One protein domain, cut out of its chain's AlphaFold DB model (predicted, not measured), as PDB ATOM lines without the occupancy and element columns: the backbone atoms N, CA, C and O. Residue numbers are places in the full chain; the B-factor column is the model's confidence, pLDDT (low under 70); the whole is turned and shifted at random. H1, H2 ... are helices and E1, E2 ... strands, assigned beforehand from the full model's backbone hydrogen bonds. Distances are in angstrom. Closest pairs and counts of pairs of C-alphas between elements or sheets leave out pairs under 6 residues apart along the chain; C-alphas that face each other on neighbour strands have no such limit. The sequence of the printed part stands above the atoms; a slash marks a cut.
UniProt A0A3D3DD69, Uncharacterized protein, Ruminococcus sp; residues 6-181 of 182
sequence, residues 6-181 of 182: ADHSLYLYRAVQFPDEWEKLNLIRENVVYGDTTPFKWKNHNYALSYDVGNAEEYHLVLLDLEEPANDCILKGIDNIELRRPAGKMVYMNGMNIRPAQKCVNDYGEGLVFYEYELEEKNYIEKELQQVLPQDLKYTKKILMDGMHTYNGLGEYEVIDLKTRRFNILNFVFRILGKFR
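This is residues 6 to 181 of the 182 residues of an uncharacterized protein of Ruminococcus sp (UniProt A0A3D3DD69). Strongly twisted sheet E6 to E9 is a wall, with the hairpin E10 and E11 partly face to face with it as a loose sandwich, and the small sheet E3 to E5 near the end of the wall where E8 turns into E9. The tip of the hairpin E1 and E2, residues 16 to 21, sticks out from this body, and so does a tail, residues 168 to 181, that holds H1. The printed part has 176 residues with eleven named strands, E1 to E11, followed by one named helix, H1; the class is mostly strand. The four sheets, E1 E2, E3 E4 E5, E6 E7 E8 E9 and E10 E11 in these orders, are antiparallel. The whole is only just compact, close to loose, with a radius of gyration of the C-alphas of 18.7 A and spans of 58 by 39 by 39 A.

E1, residues 9 to 17, and E2, residues 21 to 30, form a hairpin, with N 14 and O 23 3.0 A apart. E3, residues 34 to 42, E4, residues 45 to 52, and E5, residues 60 to 65, form a meander, each strand the antiparallel neighbour of the one before; N 40 and O 47 are 2.8 A apart, N 50 and O 62 2.9 A. E6, residues 91 to 93, E7, residues 96 to 103, E8, residues 111 to 120, and E9, residues 123 to 132, form a second meander, with N 91 and O 98 2.9 A apart, N 101 and O 113 2.8 A, and N 118 and O 125 2.9 A. E3 and E7 are near each other. E10, residues 145 to 154, and E11, residues 157 to 164, form a hairpin, with N 152 and O 159 2.9 A apart. The closest C-alphas of E8 and E10 are those of Gly 111 and Met 148, 4.6 A apart. H1, residues 169 to 179, is apart from E10, and each of its O i to N i+4 pairs is within hydrogen-bond range.

E1 begins at C-alpha 9, (17.184, -43.914, 32.259). E8 is 28.7 A long, E9 26.6 A, E2 24.2 A and E10 23.8 A. E9 bends by 56 degrees at residue 129. H1, 15.6 A long, ends at C-alpha 179, (17.783, -70.110, 3.535).

The C-alphas farthest apart are those of Glu 121 and Phe 180, 61.6 A. The printed part has no cut. The links E5 to E6 and E9 to E10 are long. The pLDDT is under 70 at residue 142 and residues 166 to 181.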
ATOM      1  N   ALA A   6      17.744 -48.941  26.801       74.25
ATOM      2  CA  ALA A   6      18.345 -50.133  27.413       74.25
ATOM      3  C   ALA A   6      18.828 -49.924  28.865       74.25
ATOM      4  O   ALA A   6      18.952 -50.893  29.605       74.25
ATOM      5  N   ASP A   7      19.104 -48.678  29.267       78.19
ATOM      6  CA  ASP A   7      19.548 -48.305  30.625       78.19
ATOM      7  C   ASP A   7      18.363 -47.848  31.503       78.19
ATOM      8  O   ASP A   7      18.552 -47.386  32.628       78.19
ATOM      9  N   HIS A   8      17.130 -47.918  30.972       86.69
ATOM     10  CA  HIS A   8      15.887 -47.460  31.614       86.69
ATOM     11  C   HIS A   8      15.986 -46.064  32.251       86.69
ATOM     12  O   HIS A   8      15.359 -45.773  33.269       86.69
ATOM     13  N   SER A   9      16.814 -45.198  31.678       90.19
ATOM     14  CA  SER A   9      17.184 -43.914  32.259       90.19
ATOM     15  C   SER A   9      17.443 -42.920  31.144       90.19
ATOM     16  O   SER A   9      17.993 -43.291  30.111       90.19
ATOM     17  N   LEU A  10      17.109 -41.651  31.347       91.81
ATOM     18  CA  LEU A  10      17.411 -40.561  30.423       91.81
ATOM     19  C   LEU A  10      18.554 -39.718  30.990       91.81
ATOM     20  O   LEU A  10      18.429 -39.173  32.083       91.81
ATOM     21  N   TYR A  11      19.640 -39.557  30.234       91.75
ATOM     22  CA  TYR A  11      20.805 -38.764  30.645       91.75
ATOM     23  C   TYR A  11      21.086 -37.604  29.694       91.75
ATOM     24  O   TYR A  11      20.879 -37.689  28.478       91.75
ATOM     25  N   LEU A  12      21.654 -36.532  30.243       90.25
ATOM     26  CA  LEU A  12      22.271 -35.478  29.450       90.25
ATOM     27  C   LEU A  12      23.748 -35.802  29.205       90.25
ATOM     28  O   LEU A  12      24.451 -36.265  30.096       90.25
ATOM     29  N   TYR A  13      24.222 -35.518  27.996       90.50
ATOM     30  CA  TYR A  13      25.634 -35.616  27.642       90.50
ATOM     31  C   TYR A  13      26.094 -34.284  27.069       90.50
ATOM     32  O   TYR A  13      25.344 -33.628  26.339       90.50
ATOM     33  N   ARG A  14      27.333 -33.910  27.377       90.81
ATOM     34  CA  ARG A  14      28.003 -32.741  26.806       90.81
ATOM     35  C   ARG A  14      29.146 -33.204  25.919       90.81
ATOM     36  O   ARG A  14      29.958 -34.019  26.346       90.81
ATOM     37  N   ALA A  15      29.214 -32.667  24.707       92.56
ATOM     38  CA  ALA A  15      30.385 -32.843  23.861       92.56
ATOM     39  C   ALA A  15      31.553 -32.067  24.480       92.56
ATOM     40  O   ALA A  15      31.448 -30.856  24.680       92.56
ATOM     41  N   VAL A  16      32.640 -32.769  24.788       94.50
ATOM     42  CA  VAL A  16      33.908 -32.161  25.216       94.50
ATOM     43  C   VAL A  16      34.719 -31.788  23.977       94.50
ATOM     44  O   VAL A  16      35.208 -30.667  23.872       94.50
ATOM     45  N   GLN A  17      34.750 -32.690  22.993       95.44
ATOM     46  CA  GLN A  17      35.309 -32.460  21.667       95.44
ATOM     47  C   GLN A  17      34.373 -33.078  20.627       95.44
ATOM     48  O   GLN A  17      34.364 -34.285  20.417       95.44
ATOM     49  N   PHE A  18      33.553 -32.257  19.975       91.06
ATOM     50  CA  PHE A  18      32.598 -32.752  18.984       91.06
ATOM     51  C   PHE A  18      33.308 -33.200  17.687       91.06
ATOM     52  O   PHE A  18      34.137 -32.437  17.188       91.06
ATOM     53  N   PRO A  19      32.955 -34.359  17.088       91.00
ATOM     54  CA  PRO A  19      31.922 -35.316  17.506       91.00
ATOM     55  C   PRO A  19      32.436 -36.493  18.361       91.00
ATOM     56  O   PRO A  19      31.639 -37.362  18.709       91.00
ATOM     57  N   ASP A  20      33.729 -36.542  18.675       93.25
ATOM     58  CA  ASP A  20      34.417 -37.760  19.123       93.25
ATOM     59  C   ASP A  20      34.392 -37.994  20.643       93.25
ATOM     60  O   ASP A  20      34.331 -39.140  21.087       93.25
ATOM     61  N   GLU A  21      34.407 -36.935  21.459       94.69
ATOM     62  CA  GLU A  21      34.491 -37.038  22.921       94.69
ATOM     63  C   GLU A  21      33.269 -36.440  23.623       94.69
ATOM     64  O   GLU A  21      32.907 -35.273  23.426       94.69
ATOM     65  N   TRP A  22      32.664 -37.240  24.507       93.94
ATOM     66  CA  TRP A  22      31.440 -36.913  25.235       93.94
ATOM     67  C   TRP A  22      31.556 -37.258  26.716       93.94
ATOM     68  O   TRP A  22      32.085 -38.300  27.092       93.94
ATOM     69  N   GLU A  23      30.982 -36.404  27.554       93.81
ATOM     70  CA  GLU A  23      30.904 -36.580  29.000       93.81
ATOM     71  C   GLU A  23      29.451 -36.816  29.419       93.81
ATOM     72  O   GLU A  23      28.555 -36.044  29.053       93.81
ATOM     73  N   LYS A  24      29.217 -37.885  30.193       91.69
ATOM     74  CA  LYS A  24      27.917 -38.182  30.813       91.69
ATOM     75  C   LYS A  24      27.696 -37.202  31.964       91.69
ATOM     76  O   LYS A  24      28.461 -37.197  32.922       91.69
ATOM     77  N   LEU A  25      26.671 -36.364  31.842       89.31
ATOM     78  CA  LEU A  25      26.279 -35.396  32.861       89.31
ATOM     79  C   LEU A  25      25.153 -35.978  33.732       89.31
ATOM     80  O   LEU A  25      25.153 -37.157  34.084       89.31
ATOM     81  N   ASN A  26      24.189 -35.130  34.085       86.12
ATOM     82  CA  ASN A  26      23.122 -35.437  35.016       86.12
ATOM     83  C   ASN A  26      22.149 -36.469  34.442       86.12
ATOM     84  O   ASN A  26      21.771 -36.436  33.264       86.12
ATOM     85  N   LEU A  27      21.703 -37.340  35.337       90.62
ATOM     86  CA  LEU A  27      20.496 -38.126  35.171       90.62
ATOM     87  C   LEU A  27      19.294 -37.182  35.144       90.62
ATOM     88  O   LEU A  27      19.107 -36.376  36.053       90.62
ATOM     89  N   ILE A  28      18.510 -37.266  34.075       93.44
ATOM     90  CA  ILE A  28      17.299 -36.474  33.891       93.44
ATOM     91  C   ILE A  28      16.113 -37.249  34.450       93.44
ATOM     92  O   ILE A  28      15.378 -36.692  35.257       93.44
ATOM     93  N   ARG A  29      15.945 -38.526  34.081       94.19
ATOM     94  CA  ARG A  29      14.869 -39.403  34.583       94.19
ATOM     95  C   ARG A  29      15.350 -40.835  34.767       94.19
ATOM     96  O   ARG A  29      16.189 -41.295  33.999       94.19
ATOM     97  N   GLU A  30      14.762 -41.524  35.735       93.00
ATOM     98  CA  GLU A  30      14.964 -42.949  36.016       93.00
ATOM     99  C   GLU A  30      13.681 -43.733  35.744       93.00
ATOM    100  O   GLU A  30      12.586 -43.184  35.848       93.00
ATOM    101  N   ASN A  31      13.821 -45.031  35.476       92.06
ATOM    102  CA  ASN A  31      12.722 -45.968  35.224       92.06
ATOM    103  C   ASN A  31      11.831 -45.562  34.038       92.06
ATOM    104  O   ASN A  31      10.620 -45.767  34.063       92.06
ATOM    105  N   VAL A  32      12.438 -44.994  32.995       93.06
ATOM    106  CA  VAL A  32      11.752 -44.559  31.770       93.06
ATOM    107  C   VAL A  32      12.401 -45.176  30.538       93.06
ATOM    108  O   VAL A  32      13.610 -45.411  30.512       93.06
ATOM    109  N   VAL A  33      11.615 -45.406  29.488       94.25
ATOM    110  CA  VAL A  33      12.126 -45.850  28.184       94.25
ATOM    111  C   VAL A  33      11.642 -44.862  27.136       94.25
ATOM    112  O   VAL A  33      10.513 -44.916  26.661       94.25
ATOM    113  N   TYR A  34      12.513 -43.914  26.821       94.25
ATOM    114  CA  TYR A  34      12.194 -42.739  26.025       94.25
ATOM    115  C   TYR A  34      12.959 -42.744  24.702       94.25
ATOM    116  O   TYR A  34      14.183 -42.888  24.686       94.25
ATOM    117  N   GLY A  35      12.222 -42.568  23.607       92.50
ATOM    118  CA  GLY A  35      12.735 -42.403  22.253       92.50
ATOM    119  C   GLY A  35      12.722 -40.941  21.809       92.50
ATOM    120  O   GLY A  35      11.809 -40.179  22.141       92.50
ATOM    121  N   ASP A  36      13.741 -40.564  21.034       92.88
ATOM    122  CA  ASP A  36      13.860 -39.271  20.341       92.88
ATOM    123  C   ASP A  36      13.626 -38.029  21.219       92.88
ATOM    124  O   ASP A  36      13.093 -37.010  20.770       92.88
ATOM    125  N   THR A  37      14.048 -38.089  22.488       94.94
ATOM    126  CA  THR A  37      13.921 -36.963  23.417       94.94
ATOM    127  C   THR A  37      14.576 -35.704  22.851       94.94
ATOM    128  O   THR A  37      15.797 -35.624  22.684       94.94
ATOM    129  N   THR A  38      13.758 -34.686  22.602       95.25
ATOM    130  CA  THR A  38      14.161 -33.455  21.928       95.25
ATOM    131  C   THR A  38      14.015 -32.273  22.890       95.25
ATOM    132  O   THR A  38      12.886 -31.854  23.166       95.25
ATOM    133  N   PRO A  39      15.127 -31.718  23.410       95.06
ATOM    134  CA  PRO A  39      15.097 -30.545  24.273       95.06
ATOM    135  C   PRO A  39      14.768 -29.281  23.475       95.06
ATOM    136  O   PRO A  39      15.210 -29.104  22.335       95.06
ATOM    137  N   PHE A  40      14.030 -28.372  24.096       95.12
ATOM    138  CA  PHE A  40      13.698 -27.067  23.548       95.12
ATOM    139  C   PHE A  40      13.519 -26.043  24.664       95.12
ATOM    140  O   PHE A  40      13.288 -26.378  25.824       95.12
ATOM    141  N   LYS A  41      13.645 -24.768  24.305       94.44
ATOM    142  CA  LYS A  41      13.453 -23.664  25.237       94.44
ATOM    143  C   LYS A  41      12.152 -22.959  24.901       94.44
ATOM    144  O   LYS A  41      11.958 -22.558  23.756       94.44
ATOM    145  N   TRP A  42      11.300 -22.768  25.900       94.62
ATOM    146  CA  TRP A  42      10.105 -21.946  25.776       94.62
ATOM    147  C   TRP A  42      10.217 -20.752  26.713       94.62
ATOM    148  O   TRP A  42      10.320 -20.903  27.932       94.62
ATOM    149  N   LYS A  43      10.236 -19.541  26.145       91.00
ATOM    150  CA  LYS A  43      10.553 -18.305  26.879       91.00
ATOM    151  C   LYS A  43      11.899 -18.451  27.613       91.00
ATOM    152  O   LYS A  43      12.933 -18.536  26.957       91.00
ATOM    153  N   ASN A  44      11.898 -18.497  28.945       91.56
ATOM    154  CA  ASN A  44      13.100 -18.643  29.774       91.56
ATOM    155  C   ASN A  44      13.232 -20.011  30.456       91.56
ATOM    156  O   ASN A  44      14.138 -20.164  31.263       91.56
ATOM    157  N   HIS A  45      12.393 -20.980  30.090       94.94
ATOM    158  CA  HIS A  45      12.315 -22.290  30.735       94.94
ATOM    159  C   HIS A  45      12.687 -23.410  29.761       94.94
ATOM    160  O   HIS A  45      12.389 -23.322  28.561       94.94
ATOM    161  N   ASN A  46      13.360 -24.445  30.256       95.00
ATOM    162  CA  ASN A  46      13.821 -25.575  29.455       95.00
ATOM    163  C   ASN A  46      12.878 -26.775  29.580       95.00
ATOM    164  O   ASN A  46      12.568 -27.245  30.672       95.00
ATOM    165  N   TYR A  47      12.483 -27.311  28.432       96.12
ATOM    166  CA  TYR A  47      11.608 -28.469  28.314       96.12
ATOM    167  C   TYR A  47      12.231 -29.507  27.382       96.12
ATOM    168  O   TYR A  47      13.186 -29.228  26.654       96.12
ATOM    169  N   ALA A  48      11.668 -30.708  27.364       96.31
ATOM    170  CA  ALA A  48      11.886 -31.664  26.289       96.31
ATOM    171  C   ALA A  48      10.581 -32.366  25.927       96.31
ATOM    172  O   ALA A  48       9.738 -32.593  26.788       96.31
ATOM    173  N   LEU A  49      10.426 -32.736  24.659       96.69
ATOM    174  CA  LEU A  49       9.402 -33.697  24.253       96.69
ATOM    175  C   LEU A  49      10.042 -35.054  24.036       96.69
ATOM    176  O   LEU A  49      11.110 -35.142  23.430       96.69
ATOM    177  N   SER A  50       9.380 -36.097  24.510       95.94
ATOM    178  CA  SER A  50       9.877 -37.459  24.422       95.94
ATOM    179  C   SER A  50       8.775 -38.433  24.046       95.94
ATOM    180  O   SER A  50       7.634 -38.271  24.471       95.94
ATOM    181  N   TYR A  51       9.122 -39.448  23.262       95.25
ATOM    182  CA  TYR A  51       8.209 -40.528  22.915       95.25
ATOM    183  C   TYR A  51       8.392 -41.676  23.910       95.25
ATOM    184  O   TYR A  51       9.460 -42.285  23.956       95.25
ATOM    185  N   ASP A  52       7.394 -41.934  24.747       94.88
ATOM    186  CA  ASP A  52       7.415 -43.036  25.704       94.88
ATOM    187  C   ASP A  52       7.119 -44.356  25.000       94.88
ATOM    188  O   ASP A  52       6.068 -44.524  24.382       94.88
ATOM    189  N   VAL A  53       8.084 -45.268  25.092       92.81
ATOM    190  CA  VAL A  53       8.051 -46.615  24.515       92.81
ATOM    191  C   VAL A  53       8.258 -47.692  25.580       92.81
ATOM    192  O   VAL A  53       8.589 -48.832  25.256       92.81
ATOM    193  N   GLY A  54       8.076 -47.349  26.860       89.69
ATOM    194  CA  GLY A  54       8.181 -48.296  27.972       89.69
ATOM    195  C   GLY A  54       7.123 -49.394  27.936       89.69
ATOM    196  O   GLY A  54       7.367 -50.493  28.434       89.69
ATOM    197  N   ASN A  55       5.982 -49.121  27.301       88.75
ATOM    198  CA  ASN A  55       4.940 -50.097  27.027       88.75
ATOM    199  C   ASN A  55       4.761 -50.259  25.510       88.75
ATOM    200  O   ASN A  55       4.421 -49.311  24.812       88.75
ATOM    201  N   ALA A  56       4.964 -51.472  24.996       84.19
ATOM    202  CA  ALA A  56       4.790 -51.766  23.572       84.19
ATOM    203  C   ALA A  56       3.315 -51.760  23.122       84.19
ATOM    204  O   ALA A  56       3.048 -51.720  21.923       84.19
ATOM    205  N   GLU A  57       2.368 -51.827  24.063       86.56
ATOM    206  CA  GLU A  57       0.928 -51.770  23.779       86.56
ATOM    207  C   GLU A  57       0.386 -50.337  23.765       86.56
ATOM    208  O   GLU A  57      -0.672 -50.089  23.190       86.56
ATOM    209  N   GLU A  58       1.099 -49.392  24.383       88.56
ATOM    210  CA  GLU A  58       0.631 -48.021  24.551       88.56
ATOM    211  C   GLU A  58       1.806 -47.042  24.553       88.56
ATOM    212  O   GLU A  58       2.601 -46.987  25.492       88.56
ATOM    213  N   TYR A  59       1.901 -46.254  23.483       93.56
ATOM    214  CA  TYR A  59       2.885 -45.187  23.363       93.56
ATOM    215  C   TYR A  59       2.296 -43.843  23.783       93.56
ATOM    216  O   TYR A  59       1.107 -43.571  23.590       93.56
ATOM    217  N   HIS A  60       3.155 -42.962  24.290       95.38
ATOM    218  CA  HIS A  60       2.756 -41.621  24.706       95.38
ATOM    219  C   HIS A  60       3.742 -40.557  24.236       95.38
ATOM    220  O   HIS A  60       4.942 -40.792  24.138       95.38
ATOM    221  N   LEU A  61       3.240 -39.346  23.992       96.19
ATOM    222  CA  LEU A  61       4.089 -38.166  23.886       96.19
ATOM    223  C   LEU A  61       4.118 -37.493  25.258       96.19
ATOM    224  O   LEU A  61       3.070 -37.165  25.816       96.19
ATOM    225  N   VAL A  62       5.314 -37.308  25.801       96.44
ATOM    226  CA  VAL A  62       5.534 -36.787  27.151       96.44
ATOM    227  C   VAL A  62       6.259 -35.454  27.060       96.44
ATOM    228  O   VAL A  62       7.299 -35.351  26.402       96.44
ATOM    229  N   LEU A  63       5.717 -34.440  27.731       96.88
ATOM    230  CA  LEU A  63       6.411 -33.189  27.997       96.88
ATOM    231  C   LEU A  63       7.182 -33.330  29.304       96.88
ATOM    232  O   LEU A  63       6.592 -33.520  30.366       96.88
ATOM    233  N   LEU A  64       8.503 -33.228  29.206       96.44
ATOM    234  CA  LEU A  64       9.411 -33.205  30.339       96.44
ATOM    235  C   LEU A  64       9.730 -31.758  30.693       96.44
ATOM    236  O   LEU A  64      10.188 -30.986  29.844       96.44
ATOM    237  N   ASP A  65       9.549 -31.415  31.958       95.94
ATOM    238  CA  ASP A  65      10.056 -30.176  32.526       95.94
ATOM    239  C   ASP A  65      11.487 -30.429  33.022       95.94
ATOM    240  O   ASP A  65      11.732 -31.205  33.952       95.94
ATOM    241  N   LEU A  66      12.473 -29.837  32.344       94.38
ATOM    242  CA  LEU A  66      13.883 -30.110  32.639       94.38
ATOM    243  C   LEU A  66      14.372 -29.393  33.904       94.38
ATOM    244  O   LEU A  66      15.472 -29.686  34.370       94.38
ATOM    245  N   GLU A  67      13.570 -28.483  34.457       93.88
ATOM    246  CA  GLU A  67      13.895 -27.707  35.656       93.88
ATOM    247  C   GLU A  67      13.069 -28.172  36.866       93.88
ATOM    248  O   GLU A  67      13.584 -28.215  37.984       93.88
ATOM    249  N   GLU A  68      11.825 -28.606  36.649       94.75
ATOM    250  CA  GLU A  68      10.899 -29.070  37.685       94.75
ATOM    251  C   GLU A  68      10.286 -30.445  37.334       94.75
ATOM    252  O   GLU A  68       9.145 -30.520  36.879       94.75
ATOM    253  N   PRO A  69      10.979 -31.569  37.607       93.94
ATOM    254  CA  PRO A  69      10.545 -32.909  37.185       93.94
ATOM    255  C   PRO A  69       9.147 -33.352  37.633       93.94
ATOM    256  O   PRO A  69       8.528 -34.198  36.996       93.94
ATOM    257  N   ALA A  70       8.629 -32.784  38.726       94.19
ATOM    258  CA  ALA A  70       7.275 -33.058  39.209       94.19
ATOM    259  C   ALA A  70       6.169 -32.564  38.252       94.19
ATOM    260  O   ALA A  70       5.008 -32.922  38.434       94.19
ATOM    261  N   ASN A  71       6.522 -31.740  37.261       94.44
ATOM    262  CA  ASN A  71       5.603 -31.177  36.275       94.44
ATOM    263  C   ASN A  71       5.511 -31.984  34.980       94.44
ATOM    264  O   ASN A  71       4.775 -31.573  34.081       94.44
ATOM    265  N   ASP A  72       6.254 -33.083  34.855       95.50
ATOM    266  CA  ASP A  72       6.175 -33.929  33.672       95.50
ATOM    267  C   ASP A  72       4.740 -34.373  33.415       95.50
ATOM    268  O   ASP A  72       4.002 -34.746  34.334       95.50
ATOM    269  N   CYS A  73       4.336 -34.351  32.149       95.00
ATOM    270  CA  CYS A  73       2.983 -34.724  31.791       95.00
ATOM    271  C   CYS A  73       2.926 -35.516  30.487       95.00
ATOM    272  O   CYS A  73       3.588 -35.212  29.494       95.00
ATOM    273  N   ILE A  74       2.082 -36.546  30.498       95.25
ATOM    274  CA  ILE A  74       1.634 -37.212  29.279       95.25
ATOM    275  C   ILE A  74       0.650 -36.273  28.587       95.25
ATOM    276  O   ILE A  74      -0.341 -35.841  29.188       95.25
ATOM    277  N   LEU A  75       0.919 -35.968  27.321       94.56
ATOM    278  CA  LEU A  75       0.039 -35.134  26.522       94.56
ATOM    279  C   LEU A  75      -1.266 -35.869  26.219       94.56
ATOM    280  O   LEU A  75      -1.283 -37.050  25.874       94.56
ATOM    281  N   LYS A  76      -2.380 -35.149  26.359       90.69
ATOM    282  CA  LYS A  76      -3.739 -35.675  26.183       90.69
ATOM    283  C   LYS A  76      -4.337 -35.181  24.871       90.69
ATOM    284  O   LYS A  76      -3.912 -34.161  24.341       90.69
ATOM    285  N   GLY A  77      -5.358 -35.882  24.375       85.94
ATOM    286  CA  GLY A  77      -6.062 -35.485  23.149       85.94
ATOM    287  C   GLY A  77      -5.237 -35.685  21.874       85.94
ATOM    288  O   GLY A  77      -5.443 -34.980  20.893       85.94
ATOM    289  N   ILE A  78      -4.283 -36.618  21.896       89.50
ATOM    290  CA  ILE A  78      -3.555 -37.038  20.700       89.50
ATOM    291  C   ILE A  78      -4.393 -38.092  19.978       89.50
ATOM    292  O   ILE A  78      -4.543 -39.206  20.471       89.50
ATOM    293  N   ASP A  79      -4.904 -37.742  18.799       87.62
ATOM    294  CA  ASP A  79      -5.742 -38.642  17.997       87.62
ATOM    295  C   ASP A  79      -4.954 -39.812  17.386       87.62
ATOM    296  O   ASP A  79      -5.482 -40.909  17.225       87.62
ATOM    297  N   ASN A  80      -3.691 -39.579  17.015       92.69
ATOM    298  CA  ASN A  80      -2.836 -40.595  16.406       92.69
ATOM    299  C   ASN A  80      -1.383 -40.439  16.859       92.69
ATOM    300  O   ASN A  80      -0.661 -39.557  16.387       92.69
ATOM    301  N   ILE A  81      -0.964 -41.328  17.757       93.94
ATOM    302  CA  ILE A  81       0.369 -41.316  18.358       93.94
ATOM    303  C   ILE A  81       1.489 -41.606  17.344       93.94
ATOM    304  O   ILE A  81       2.570 -41.024  17.442       93.94
ATOM    305  N   GLU A  82       1.197 -42.364  16.282       93.12
ATOM    306  CA  GLU A  82       2.151 -42.702  15.213       93.12
ATOM    307  C   GLU A  82       2.563 -41.493  14.359       93.12
ATOM    308  O   GLU A  82       3.457 -41.587  13.524       93.12
ATOM    309  N   LEU A  83       1.918 -40.338  14.545       94.81
ATOM    310  CA  LEU A  83       2.267 -39.079  13.882       94.81
ATOM    311  C   LEU A  83       3.010 -38.105  14.804       94.81
ATOM    312  O   LEU A  83       3.163 -36.931  14.454       94.81
ATOM    313  N   ARG A  84       3.371 -38.532  16.023       94.38
ATOM    314  CA  ARG A  84       3.798 -37.626  17.100       94.38
ATOM    315  C   ARG A  84       5.221 -37.820  17.591       94.38
ATOM    316  O   ARG A  84       5.737 -36.902  18.231       94.38
ATOM    317  N   ARG A  85       5.875 -38.933  17.256       94.69
ATOM    318  CA  ARG A  85       7.270 -39.204  17.626       94.69
ATOM    319  C   ARG A  85       8.182 -38.048  17.179       94.69
ATOM    320  O   ARG A  85       8.118 -37.689  16.008       94.69
ATOM    321  N   PRO A  86       8.981 -37.411  18.053       95.88
ATOM    322  CA  PRO A  86       9.815 -36.275  17.651       95.88
ATOM    323  C   PRO A  86      10.779 -36.616  16.502       95.88
ATOM    324  O   PRO A  86      11.281 -37.737  16.410       95.88
ATOM    325  N   ALA A  87      11.033 -35.643  15.621       95.38
ATOM    326  CA  ALA A  87      11.859 -35.815  14.419       95.38
ATOM    327  C   ALA A  87      12.944 -34.742  14.279       95.38
ATOM    328  O   ALA A  87      13.187 -34.230  13.187       95.38
ATOM    329  N   GLY A  88      13.600 -34.383  15.378       93.81
ATOM    330  CA  GLY A  88      14.673 -33.392  15.384       93.81
ATOM    331  C   GLY A  88      14.278 -32.074  16.037       93.81
ATOM    332  O   GLY A  88      13.228 -31.944  16.663       93.81
ATOM    333  N   LYS A  89      15.186 -31.103  15.946       94.19
ATOM    334  CA  LYS A  89      15.141 -29.850  16.702       94.19
ATOM    335  C   LYS A  89      13.868 -29.047  16.408       94.19
ATOM    336  O   LYS A  89      13.494 -28.880  15.250       94.19
ATOM    337  N   MET A  90      13.276 -28.453  17.449       94.50
ATOM    338  CA  MET A  90      12.240 -27.424  17.286       94.50
ATOM    339  C   MET A  90      12.782 -26.234  16.487       94.50
ATOM    340  O   MET A  90      13.880 -25.737  16.763       94.50
ATOM    341  N   VAL A  91      12.003 -25.745  15.528       92.25
ATOM    342  CA  VAL A  91      12.399 -24.660  14.624       92.25
ATOM    343  C   VAL A  91      11.467 -23.470  14.794       92.25
ATOM    344  O   VAL A  91      10.269 -23.634  14.980       92.25
ATOM    345  N   TYR A  92      12.018 -22.263  14.728       90.75
ATOM    346  CA  TYR A  92      11.228 -21.039  14.652       90.75
ATOM    347  C   TYR A  92      11.305 -20.495  13.231       90.75
ATOM    348  O   TYR A  92      12.392 -20.149  12.766       90.75
ATOM    349  N   MET A  93      10.173 -20.449  12.531       86.25
ATOM    350  CA  MET A  93      10.121 -20.025  11.133       86.25
ATOM    351  C   MET A  93       8.830 -19.260  10.860       86.25
ATOM    352  O   MET A  93       7.757 -19.667  11.294       86.25
ATOM    353  N   ASN A  94       8.927 -18.143  10.130       86.69
ATOM    354  CA  ASN A  94       7.782 -17.305   9.746       86.69
ATOM    355  C   ASN A  94       6.888 -16.870  10.923       86.69
ATOM    356  O   ASN A  94       5.675 -16.767  10.780       86.69
ATOM    357  N   GLY A  95       7.480 -16.621  12.094       91.12
ATOM    358  CA  GLY A  95       6.732 -16.217  13.284       91.12
ATOM    359  C   GLY A  95       6.164 -17.370  14.117       91.12
ATOM    360  O   GLY A  95       5.663 -17.108  15.207       91.12
ATOM    361  N   MET A  96       6.271 -18.618  13.648       93.88
ATOM    362  CA  MET A  96       5.668 -19.799  14.272       93.88
ATOM    363  C   MET A  96       6.720 -20.684  14.941       93.88
ATOM    364  O   MET A  96       7.836 -20.841  14.435       93.88
ATOM    365  N   ASN A  97       6.342 -21.310  16.054       95.56
ATOM    366  CA  ASN A  97       7.121 -22.380  16.664       95.56
ATOM    367  C   ASN A  97       6.703 -23.703  16.030       95.56
ATOM    368  O   ASN A  97       5.551 -24.112  16.133       95.56
ATOM    369  N   ILE A  98       7.641 -24.358  15.355       95.69
ATOM    370  CA  ILE A  98       7.397 -25.550  14.555       95.69
ATOM    371  C   ILE A  98       8.113 -26.741  15.180       95.69
ATOM    372  O   ILE A  98       9.316 -26.697  15.453       95.69
ATOM    373  N   ARG A  99       7.373 -27.829  15.365       96.38
ATOM    374  CA  ARG A  99       7.893 -29.123  15.789       96.38
ATOM    375  C   ARG A  99       7.826 -30.119  14.632       96.38
ATOM    376  O   ARG A  99       6.722 -30.425  14.175       96.38
ATOM    377  N   PRO A 100       8.965 -30.674  14.188       97.12
ATOM    378  CA  PRO A 100       8.961 -31.829  13.308       97.12
ATOM    379  C   PRO A 100       8.665 -33.110  14.108       97.12
ATOM    380  O   PRO A 100       9.196 -33.333  15.201       97.12
ATOM    381  N   ALA A 101       7.834 -33.975  13.540       96.62
ATOM    382  CA  ALA A 101       7.523 -35.307  14.037       96.62
ATOM    383  C   ALA A 101       7.648 -36.342  12.915       96.62
ATOM    384  O   ALA A 101       7.508 -36.017  11.737       96.62
ATOM    385  N   GLN A 102       7.906 -37.590  13.278       95.12
ATOM    386  CA  GLN A 102       7.974 -38.706  12.352       95.12
ATOM    387  C   GLN A 102       6.555 -39.176  12.061       95.12
ATOM    388  O   GLN A 102       5.715 -39.272  12.959       95.12
ATOM    389  N   LYS A 103       6.305 -39.496  10.796       93.50
ATOM    390  CA  LYS A 103       5.147 -40.274  10.382       93.50
ATOM    391  C   LYS A 103       5.530 -41.752  10.424       93.50
ATOM    392  O   LYS A 103       6.329 -42.194   9.602       93.50
ATOM    393  N   CYS A 104       4.942 -42.502  11.348       89.38
ATOM    394  CA  CYS A 104       5.234 -43.916  11.601       89.38
ATOM    395  C   CYS A 104       4.027 -44.840  11.347       89.38
ATOM    396  O   CYS A 104       3.932 -45.912  11.926       89.38
ATOM    397  N   VAL A 105       3.088 -44.441  10.479       83.25
ATOM    398  CA  VAL A 105       1.821 -45.176  10.279       83.25
ATOM    399  C   VAL A 105       2.025 -46.521   9.576       83.25
ATOM    400  O   VAL A 105       1.508 -47.533  10.035       83.25
ATOM    401  N   ASN A 106       2.736 -46.538   8.443       78.81
ATOM    402  CA  ASN A 106       2.940 -47.766   7.662       78.81
ATOM    403  C   ASN A 106       4.336 -48.371   7.845       78.81
ATOM    404  O   ASN A 106       4.520 -49.578   7.692       78.81
ATOM    405  N   ASP A 107       5.325 -47.525   8.117       78.19
ATOM    406  CA  ASP A 107       6.710 -47.903   8.372       78.19
ATOM    407  C   ASP A 107       7.345 -46.841   9.271       78.19
ATOM    408  O   ASP A 107       6.943 -45.674   9.257       78.19
ATOM    409  N   TYR A 108       8.359 -47.241  10.031       77.19
ATOM    410  CA  TYR A 108       9.152 -46.313  10.818       77.19
ATOM    411  C   TYR A 108       9.854 -45.313   9.892       77.19
ATOM    412  O   TYR A 108      10.632 -45.707   9.008       77.19
ATOM    413  N   GLY A 109       9.561 -44.027  10.113       78.94
ATOM    414  CA  GLY A 109      10.079 -42.925   9.314       78.94
ATOM    415  C   GLY A 109       9.527 -42.888   7.892       78.94
ATOM    416  O   GLY A 109      10.286 -42.623   6.970       78.94
ATOM    417  N   GLU A 110       8.237 -43.162   7.672       90.06
ATOM    418  CA  GLU A 110       7.591 -43.032   6.351       90.06
ATOM    419  C   GLU A 110       7.757 -41.613   5.777       90.06
ATOM    420  O   GLU A 110       7.932 -41.424   4.574       90.06
ATOM    421  N   GLY A 111       7.727 -40.610   6.651       93.00
ATOM    422  CA  GLY A 111       7.901 -39.207   6.310       93.00
ATOM    423  C   GLY A 111       7.909 -38.327   7.552       93.00
ATOM    424  O   GLY A 111       8.079 -38.810   8.671       93.00
ATOM    425  N   LEU A 112       7.682 -37.033   7.352       95.31
ATOM    426  CA  LEU A 112       7.627 -36.040   8.418       95.31
ATOM    427  C   LEU A 112       6.256 -35.377   8.496       95.31
ATOM    428  O   LEU A 112       5.596 -35.150   7.482       95.31
ATOM    429  N   VAL A 113       5.860 -35.010   9.708       96.75
ATOM    430  CA  VAL A 113       4.723 -34.139   9.993       96.75
ATOM    431  C   VAL A 113       5.233 -32.920  10.744       96.75
ATOM    432  O   VAL A 113       6.021 -33.044  11.677       96.75
ATOM    433  N   PHE A 114       4.794 -31.737  10.341       96.44
ATOM    434  CA  PHE A 114       5.144 -30.479  10.982       96.44
ATOM    435  C   PHE A 114       3.939 -29.947  11.740       96.44
ATOM    436  O   PHE A 114       2.855 -29.819  11.170       96.44
ATOM    437  N   TYR A 115       4.150 -29.606  13.007       97.00
ATOM    438  CA  TYR A 115       3.139 -28.992  13.857       97.00
ATOM    439  C   TYR A 115       3.556 -27.585  14.246       97.00
ATOM    440  O   TYR A 115       4.709 -27.369  14.608       97.00
ATOM    441  N   GLU A 116       2.617 -26.652  14.227       97.00
ATOM    442  CA  GLU A 116       2.725 -25.437  15.026       97.00
ATOM    443  C   GLU A 116       2.422 -25.809  16.472       97.00
ATOM    444  O   GLU A 116       1.455 -26.532  16.717       97.00
ATOM    445  N   TYR A 117       3.237 -25.353  17.416       95.81
ATOM    446  CA  TYR A 117       3.020 -25.644  18.825       95.81
ATOM    447  C   TYR A 117       3.105 -24.400  19.697       95.81
ATOM    448  O   TYR A 117       3.853 -23.459  19.428       95.81
ATOM    449  N   GLU A 118       2.363 -24.443  20.793       95.62
ATOM    450  CA  GLU A 118       2.377 -23.431  21.835       95.62
ATOM    451  C   GLU A 118       2.384 -24.090  23.212       95.62
ATOM    452  O   GLU A 118       1.938 -25.225  23.392       95.62
ATOM    453  N   LEU A 119       2.916 -23.363  24.193       93.75
ATOM    454  CA  LEU A 119       2.927 -23.780  25.588       93.75
ATOM    455  C   LEU A 119       2.410 -22.639  26.475       93.75
ATOM    456  O   LEU A 119       3.047 -21.585  26.602       93.75
ATOM    457  N   GLU A 120       1.271 -22.867  27.120       87.50
ATOM    458  CA  GLU A 120       0.635 -21.933  28.055       87.50
ATOM    459  C   GLU A 120       0.400 -22.637  29.392       87.50
ATOM    460  O   GLU A 120      -0.226 -23.684  29.428       87.50
ATOM    461  N   GLU A 121       0.943 -22.108  30.494       80.88
ATOM    462  CA  GLU A 121       0.754 -22.674  31.846       80.88
ATOM    463  C   GLU A 121       1.003 -24.199  31.951       80.88
ATOM    464  O   GLU A 121       0.310 -24.904  32.679       80.88
ATOM    465  N   LYS A 122       2.023 -24.711  31.240       75.56
ATOM    466  CA  LYS A 122       2.380 -26.148  31.122       75.56
ATOM    467  C   LYS A 122       1.430 -26.983  30.249       75.56
ATOM    468  O   LYS A 122       1.621 -28.188  30.115       75.56
ATOM    469  N   ASN A 123       0.449 -26.357  29.614       88.06
ATOM    470  CA  ASN A 123      -0.396 -26.983  28.615       88.06
ATOM    471  C   ASN A 123       0.250 -26.854  27.233       88.06
ATOM    472  O   ASN A 123       0.321 -25.759  26.670       88.06
ATOM    473  N   TYR A 124       0.763 -27.968  26.719       94.00
ATOM    474  CA  TYR A 124       1.314 -28.040  25.372       94.00
ATOM    475  C   TYR A 124       0.184 -28.328  24.386       94.00
ATOM    476  O   TYR A 124      -0.532 -29.323  24.524       94.00
ATOM    477  N   ILE A 125       0.046 -27.470  23.384       93.50
ATOM    478  CA  ILE A 125      -0.959 -27.593  22.331       93.50
ATOM    479  C   ILE A 125      -0.232 -27.579  20.998       93.50
ATOM    480  O   ILE A 125       0.704 -26.807  20.802       93.50
ATOM    481  N   GLU A 126      -0.678 -28.414  20.069       95.38
ATOM    482  CA  GLU A 126      -0.130 -28.424  18.724       95.38
ATOM    483  C   GLU A 126      -1.202 -28.602  17.656       95.38
ATOM    484  O   GLU A 126      -2.221 -29.263  17.860       95.38
ATOM    485  N   LYS A 127      -0.941 -28.015  16.492       95.12
ATOM    486  CA  LYS A 127      -1.797 -28.069  15.316       95.12
ATOM    487  C   LYS A 127      -0.972 -28.508  14.119       95.12
ATOM    488  O   LYS A 127       0.072 -27.933  13.831       95.12
ATOM    489  N   GLU A 128      -1.453 -29.526  13.412       96.31
ATOM    490  CA  GLU A 128      -0.799 -29.999  12.194       96.31
ATOM    491  C   GLU A 128      -0.802 -28.895  11.128       96.31
ATOM    492  O   GLU A 128      -1.840 -28.296  10.837       96.31
ATOM    493  N   LEU A 129       0.371 -28.632  10.552       95.31
ATOM    494  CA  LEU A 129       0.553 -27.698   9.446       95.31
ATOM    495  C   LEU A 129       0.634 -28.439   8.115       95.31
ATOM    496  O   LEU A 129      -0.075 -28.101   7.168       95.31
ATOM    497  N   GLN A 130       1.533 -29.421   8.031       93.94
ATOM    498  CA  GLN A 130       1.844 -30.107   6.785       93.94
ATOM    499  C   GLN A 130       2.487 -31.471   7.043       93.94
ATOM    500  O   GLN A 130       3.285 -31.630   7.965       93.94
ATOM    501  N   GLN A 131       2.209 -32.427   6.158       94.94
ATOM    502  CA  GLN A 131       2.971 -33.668   6.031       94.94
ATOM    503  C   GLN A 131       3.859 -33.606   4.789       94.94
ATOM    504  O   GLN A 131       3.460 -33.065   3.756       94.94
ATOM    505  N   VAL A 132       5.060 -34.162   4.897       92.31
ATOM    506  CA  VAL A 132       6.029 -34.267   3.807       92.31
ATOM    507  C   VAL A 132       6.489 -35.711   3.718       92.31
ATOM    508  O   VAL A 132       6.994 -36.280   4.686       92.31
ATOM    509  N   LEU A 133       6.316 -36.301   2.545       91.00
ATOM    510  CA  LEU A 133       6.787 -37.635   2.216       91.00
ATOM    511  C   LEU A 133       8.017 -37.547   1.304       91.00
ATOM    512  O   LEU A 133       8.226 -36.534   0.629       91.00
ATOM    513  N   PRO A 134       8.828 -38.616   1.209       86.81
ATOM    514  CA  PRO A 134      10.001 -38.624   0.343       86.81
ATOM    515  C   PRO A 134       9.706 -38.248  -1.116       86.81
ATOM    516  O   PRO A 134      10.527 -37.595  -1.759       86.81
ATOM    517  N   GLN A 135       8.537 -38.635  -1.646       85.06
ATOM    518  CA  GLN A 135       8.128 -38.291  -3.013       85.06
ATOM    519  C   GLN A 135       7.857 -36.796  -3.240       85.06
ATOM    520  O   GLN A 135       7.870 -36.357  -4.390       85.06
ATOM    521  N   ASP A 136       7.629 -36.022  -2.179       86.56
ATOM    522  CA  ASP A 136       7.372 -34.583  -2.278       86.56
ATOM    523  C   ASP A 136       8.679 -33.788  -2.451       86.56
ATOM    524  O   ASP A 136       8.671 -32.634  -2.894       86.56
ATOM    525  N   LEU A 137       9.827 -34.408  -2.146       84.06
ATOM    526  CA  LEU A 137      11.140 -33.789  -2.273       84.06
ATOM    527  C   LEU A 137      11.590 -33.730  -3.735       84.06
ATOM    528  O   LEU A 137      11.633 -34.729  -4.455       84.06
ATOM    529  N   LYS A 138      12.024 -32.542  -4.165       80.56
ATOM    530  CA  LYS A 138      12.626 -32.330  -5.487       80.56
ATOM    531  C   LYS A 138      14.142 -32.349  -5.367       80.56
ATOM    532  O   LYS A 138      14.732 -31.466  -4.756       80.56
ATOM    533  N   TYR A 139      14.782 -33.326  -5.994       76.81
ATOM    534  CA  TYR A 139      16.234 -33.479  -5.963       76.81
ATOM    535  C   TYR A 139      16.780 -33.868  -7.341       76.81
ATOM    536  O   TYR A 139      16.101 -34.473  -8.170       76.81
ATOM    537  N   THR A 140      18.034 -33.508  -7.608       73.06
ATOM    538  CA  THR A 140      18.650 -33.639  -8.941       73.06
ATOM    539  C   THR A 140      19.126 -35.057  -9.275       73.06
ATOM    540  O   THR A 140      19.287 -35.390 -10.448       73.06
ATOM    541  N   LYS A 141      19.356 -35.917  -8.274       71.56
ATOM    542  CA  LYS A 141      19.865 -37.290  -8.454       71.56
ATOM    543  C   LYS A 141      18.759 -38.317  -8.265       71.56
ATOM    544  O   LYS A 141      18.162 -38.330  -7.210       71.56
ATOM    545  N   LYS A 142      18.546 -39.263  -9.184       67.56
ATOM    546  CA  LYS A 142      17.599 -40.375  -8.952       67.56
ATOM    547  C   LYS A 142      18.049 -41.242  -7.763       67.56
ATOM    548  O   LYS A 142      18.920 -42.094  -7.918       67.56
ATOM    549  N   ILE A 143      17.469 -41.014  -6.587       72.56
ATOM    550  CA  ILE A 143      17.685 -41.788  -5.362       72.56
ATOM    551  C   ILE A 143      16.348 -42.437  -5.013       72.56
ATOM    552  O   ILE A 143      15.330 -41.760  -4.965       72.56
ATOM    553  N   LEU A 144      16.335 -43.750  -4.780       73.00
ATOM    554  CA  LEU A 144      15.146 -44.427  -4.262       73.00
ATOM    555  C   LEU A 144      15.047 -44.143  -2.764       73.00
ATOM    556  O   LEU A 144      15.747 -44.761  -1.955       73.00
ATOM    557  N   MET A 145      14.222 -43.161  -2.422       78.88
ATOM    558  CA  MET A 145      13.916 -42.812  -1.042       78.88
ATOM    559  C   MET A 145      12.740 -43.646  -0.546       78.88
ATOM    560  O   MET A 145      11.796 -43.906  -1.287       78.88
ATOM    561  N   ASP A 146      12.844 -44.084   0.696       82.25
ATOM    562  CA  ASP A 146      11.916 -45.000   1.357       82.25
ATOM    563  C   ASP A 146      11.347 -44.402   2.647       82.25
ATOM    564  O   ASP A 146      10.435 -44.966   3.234       82.25
ATOM    565  N   GLY A 147      11.895 -43.270   3.096       87.56
ATOM    566  CA  GLY A 147      11.474 -42.626   4.328       87.56
ATOM    567  C   GLY A 147      12.288 -41.384   4.683       87.56
ATOM    568  O   GLY A 147      13.283 -41.059   4.026       87.56
ATOM    569  N   MET A 148      11.858 -40.705   5.740       89.38
ATOM    570  CA  MET A 148      12.500 -39.547   6.358       89.38
ATOM    571  C   MET A 148      12.409 -39.702   7.880       89.38
ATOM    572  O   MET A 148      11.328 -39.983   8.390       89.38
ATOM    573  N   HIS A 149      13.513 -39.502   8.603       89.88
ATOM    574  CA  HIS A 149      13.517 -39.667  10.069       89.88
ATOM    575  C   HIS A 149      13.610 -38.347  10.823       89.88
ATOM    576  O   HIS A 149      13.003 -38.201  11.878       89.88
ATOM    577  N   THR A 150      14.392 -37.386  10.323       92.62
ATOM    578  CA  THR A 150      14.590 -36.117  11.032       92.62
ATOM    579  C   THR A 150      14.666 -34.926  10.091       92.62
ATOM    580  O   THR A 150      15.107 -35.041   8.947       92.62
ATOM    581  N   TYR A 151      14.260 -33.773  10.610       94.38
ATOM    582  CA  TYR A 151      14.475 -32.456  10.036       94.38
ATOM    583  C   TYR A 151      15.085 -31.548  11.103       94.38
ATOM    584  O   TYR A 151      14.611 -31.484  12.238       94.38
ATOM    585  N   ASN A 152      16.150 -30.842  10.742       92.75
ATOM    586  CA  ASN A 152      16.815 -29.876  11.604       92.75
ATOM    587  C   ASN A 152      17.128 -28.607  10.814       92.75
ATOM    588  O   ASN A 152      17.665 -28.681   9.711       92.75
ATOM    589  N   GLY A 153      16.846 -27.450  11.413       88.56
ATOM    590  CA  GLY A 153      17.167 -26.139  10.853       88.56
ATOM    591  C   GLY A 153      18.113 -25.340  11.751       88.56
ATOM    592  O   GLY A 153      17.975 -25.331  12.983       88.56
ATOM    593  N   LEU A 154      19.073 -24.645  11.140       84.31
ATOM    594  CA  LEU A 154      19.925 -23.663  11.807       84.31
ATOM    595  C   LEU A 154      20.327 -22.538  10.845       84.31
ATOM    596  O   LEU A 154      21.205 -22.715  10.002       84.31
ATOM    597  N   GLY A 155      19.732 -21.356  11.027       82.50
ATOM    598  CA  GLY A 155      19.957 -20.223  10.129       82.50
ATOM    599  C   GLY A 155      19.563 -20.593   8.700       82.50
ATOM    600  O   GLY A 155      18.459 -21.075   8.480       82.50
ATOM    601  N   GLU A 156      20.496 -20.443   7.765       86.31
ATOM    602  CA  GLU A 156      20.301 -20.766   6.343       86.31
ATOM    603  C   GLU A 156      20.483 -22.261   6.014       86.31
ATOM    604  O   GLU A 156      20.420 -22.652   4.849       86.31
ATOM    605  N   TYR A 157      20.770 -23.103   7.013       87.62
ATOM    606  CA  TYR A 157      21.013 -24.530   6.810       87.62
ATOM    607  C   TYR A 157      19.812 -25.367   7.233       87.62
ATOM    608  O   TYR A 157      19.338 -25.273   8.366       87.62
ATOM    609  N   GLU A 158      19.410 -26.269   6.345       89.88
ATOM    610  CA  GLU A 158      18.445 -27.327   6.615       89.88
ATOM    611  C   GLU A 158      19.112 -28.686   6.406       89.88
ATOM    612  O   GLU A 158      19.839 -28.907   5.433       89.88
ATOM    613  N   VAL A 159      18.868 -29.608   7.331       91.44
ATOM    614  CA  VAL A 159      19.379 -30.976   7.288       91.44
ATOM    615  C   VAL A 159      18.205 -31.927   7.435       91.44
ATOM    616  O   VAL A 159      17.468 -31.865   8.418       91.44
ATOM    617  N   ILE A 160      18.054 -32.819   6.459       90.38
ATOM    618  CA  ILE A 160      17.019 -33.852   6.438       90.38
ATOM    619  C   ILE A 160      17.705 -35.213   6.409       90.38
ATOM    620  O   ILE A 160      18.536 -35.460   5.531       90.38
ATOM    621  N   ASP A 161      17.351 -36.095   7.343       90.75
ATOM    622  CA  ASP A 161      17.774 -37.495   7.299       90.75
ATOM    623  C   ASP A 161      16.815 -38.318   6.434       90.75
ATOM    624  O   ASP A 161      15.610 -38.373   6.696       90.75
ATOM    625  N   LEU A 162      17.364 -38.959   5.402       88.19
ATOM    626  CA  LEU A 162      16.622 -39.687   4.379       88.19
ATOM    627  C   LEU A 162      16.954 -41.176   4.442       88.19
ATOM    628  O   LEU A 162      18.094 -41.595   4.221       88.19
ATOM    629  N   LYS A 163      15.924 -42.002   4.619       85.62
ATOM    630  CA  LYS A 163      16.015 -43.454   4.475       85.62
ATOM    631  C   LYS A 163      16.013 -43.784   2.989       85.62
ATOM    632  O   LYS A 163      15.069 -43.468   2.267       85.62
ATOM    633  N   THR A 164      17.075 -44.421   2.504       81.06
ATOM    634  CA  THR A 164      17.190 -44.805   1.091       81.06
ATOM    635  C   THR A 164      17.280 -46.314   0.948       81.06
ATOM    636  O   THR A 164      17.974 -46.991   1.709       81.06
ATOM    637  N   ARG A 165      16.606 -46.862  -0.066       70.25
ATOM    638  CA  ARG A 165      16.773 -48.266  -0.447       70.25
ATOM    639  C   ARG A 165      17.812 -48.362  -1.547       70.25
ATOM    640  O   ARG A 165      17.601 -47.934  -2.679       70.25
ATOM    641  N   ARG A 166      18.936 -49.002  -1.233       62.56
ATOM    642  CA  ARG A 166      19.851 -49.528  -2.248       62.56
ATOM    643  C   ARG A 166      19.550 -51.004  -2.434       62.56
ATOM    644  O   ARG A 166      19.763 -51.801  -1.523       62.56
ATOM    645  N   PHE A 167      19.058 -51.375  -3.614       57.31
ATOM    646  CA  PHE A 167      18.916 -52.782  -3.967       57.31
ATOM    647  C   PHE A 167      20.315 -53.385  -4.117       57.31
ATOM    648  O   PHE A 167      20.983 -53.203  -5.134       57.31
ATOM    649  N   ASN A 168      20.798 -54.053  -3.071       56.69
ATOM    650  CA  ASN A 168      22.066 -54.763  -3.112       56.69
ATOM    651  C   ASN A 168      21.800 -56.223  -3.501       56.69
ATOM    652  O   ASN A 168      21.342 -57.020  -2.680       56.69
ATOM    653  N   ILE A 169      22.097 -56.561  -4.760       58.91
ATOM    654  CA  ILE A 169      21.943 -57.916  -5.315       58.91
ATOM    655  C   ILE A 169      22.699 -58.944  -4.463       58.91
ATOM    656  O   ILE A 169      22.183 -60.035  -4.246       58.91
ATOM    657  N   LEU A 170      23.866 -58.598  -3.906       56.28
ATOM    658  CA  LEU A 170      24.617 -59.505  -3.032       56.28
ATOM    659  C   LEU A 170      23.839 -59.812  -1.750       56.28
ATOM    660  O   LEU A 170      23.707 -60.977  -1.396       56.28
ATOM    661  N   ASN A 171      23.244 -58.808  -1.096       57.00
ATOM    662  CA  ASN A 171      22.423 -59.034   0.103       57.00
ATOM    663  C   ASN A 171      21.180 -59.887  -0.201       57.00
ATOM    664  O   ASN A 171      20.770 -60.702   0.626       57.00
ATOM    665  N   PHE A 172      20.590 -59.729  -1.390       60.19
ATOM    666  CA  PHE A 172      19.483 -60.567  -1.851       60.19
ATOM    667  C   PHE A 172      19.927 -62.021  -2.086       60.19
ATOM    668  O   PHE A 172      19.297 -62.946  -1.571       60.19
ATOM    669  N   VAL A 173      21.052 -62.228  -2.778       66.56
ATOM    670  CA  VAL A 173      21.634 -63.556  -3.035       66.56
ATOM    671  C   VAL A 173      22.050 -64.244  -1.731       66.56
ATOM    672  O   VAL A 173      21.726 -65.413  -1.538       66.56
ATOM    673  N   PHE A 174      22.679 -63.534  -0.789       65.69
ATOM    674  CA  PHE A 174      23.035 -64.086   0.523       65.69
ATOM    675  C   PHE A 174      21.806 -64.442   1.372       65.69
ATOM    676  O   PHE A 174      21.830 -65.470   2.044       65.69
ATOM    677  N   ARG A 175      20.704 -63.676   1.308       63.09
ATOM    678  CA  ARG A 175      19.436 -64.053   1.972       63.09
ATOM    679  C   ARG A 175      18.814 -65.315   1.379       63.09
ATOM    680  O   ARG A 175      18.219 -66.087   2.125       63.09
ATOM    681  N   ILE A 176      18.938 -65.537   0.069       64.94
ATOM    682  CA  ILE A 176      18.460 -66.770  -0.575       64.94
ATOM    683  C   ILE A 176      19.368 -67.946  -0.208       64.94
ATOM    684  O   ILE A 176      18.877 -68.959   0.279       64.94
ATOM    685  N   LEU A 177      20.688 -67.807  -0.358       67.19
ATOM    686  CA  LEU A 177      21.649 -68.871  -0.040       67.19
ATOM    687  C   LEU A 177      21.654 -69.238   1.451       67.19
ATOM    688  O   LEU A 177      21.811 -70.408   1.789       67.19
ATOM    689  N   GLY A 178      21.434 -68.267   2.341       57.06
ATOM    690  CA  GLY A 178      21.293 -68.498   3.779       57.06
ATOM    691  C   GLY A 178      20.060 -69.331   4.144       57.06
ATOM    692  O   GLY A 178      20.120 -70.098   5.097       57.06
ATOM    693  N   LYS A 179      18.977 -69.261   3.356       55.69
ATOM    694  CA  LYS A 179      17.783 -70.110   3.535       55.69
ATOM    695  C   LYS A 179      17.967 -71.552   3.049       55.69
ATOM    696  O   LYS A 179      17.199 -72.407   3.458       55.69
ATOM    697  N   PHE A 180      18.966 -71.826   2.209       53.38
ATOM    698  CA  PHE A 180      19.316 -73.185   1.767       53.38
ATOM    699  C   PHE A 180      20.390 -73.851   2.644       53.38
ATOM    700  O   PHE A 180      20.780 -74.987   2.386       53.38
ATOM    701  N   ARG A 181      20.888 -73.144   3.666       49.69
ATOM    702  CA  ARG A 181      21.864 -73.641   4.649       49.69
ATOM    703  C   ARG A 181      21.273 -73.836   6.055       49.69
ATOM    704  O   ARG A 181      22.044 -74.013   6.993       49.69
TER     705      ARG A 181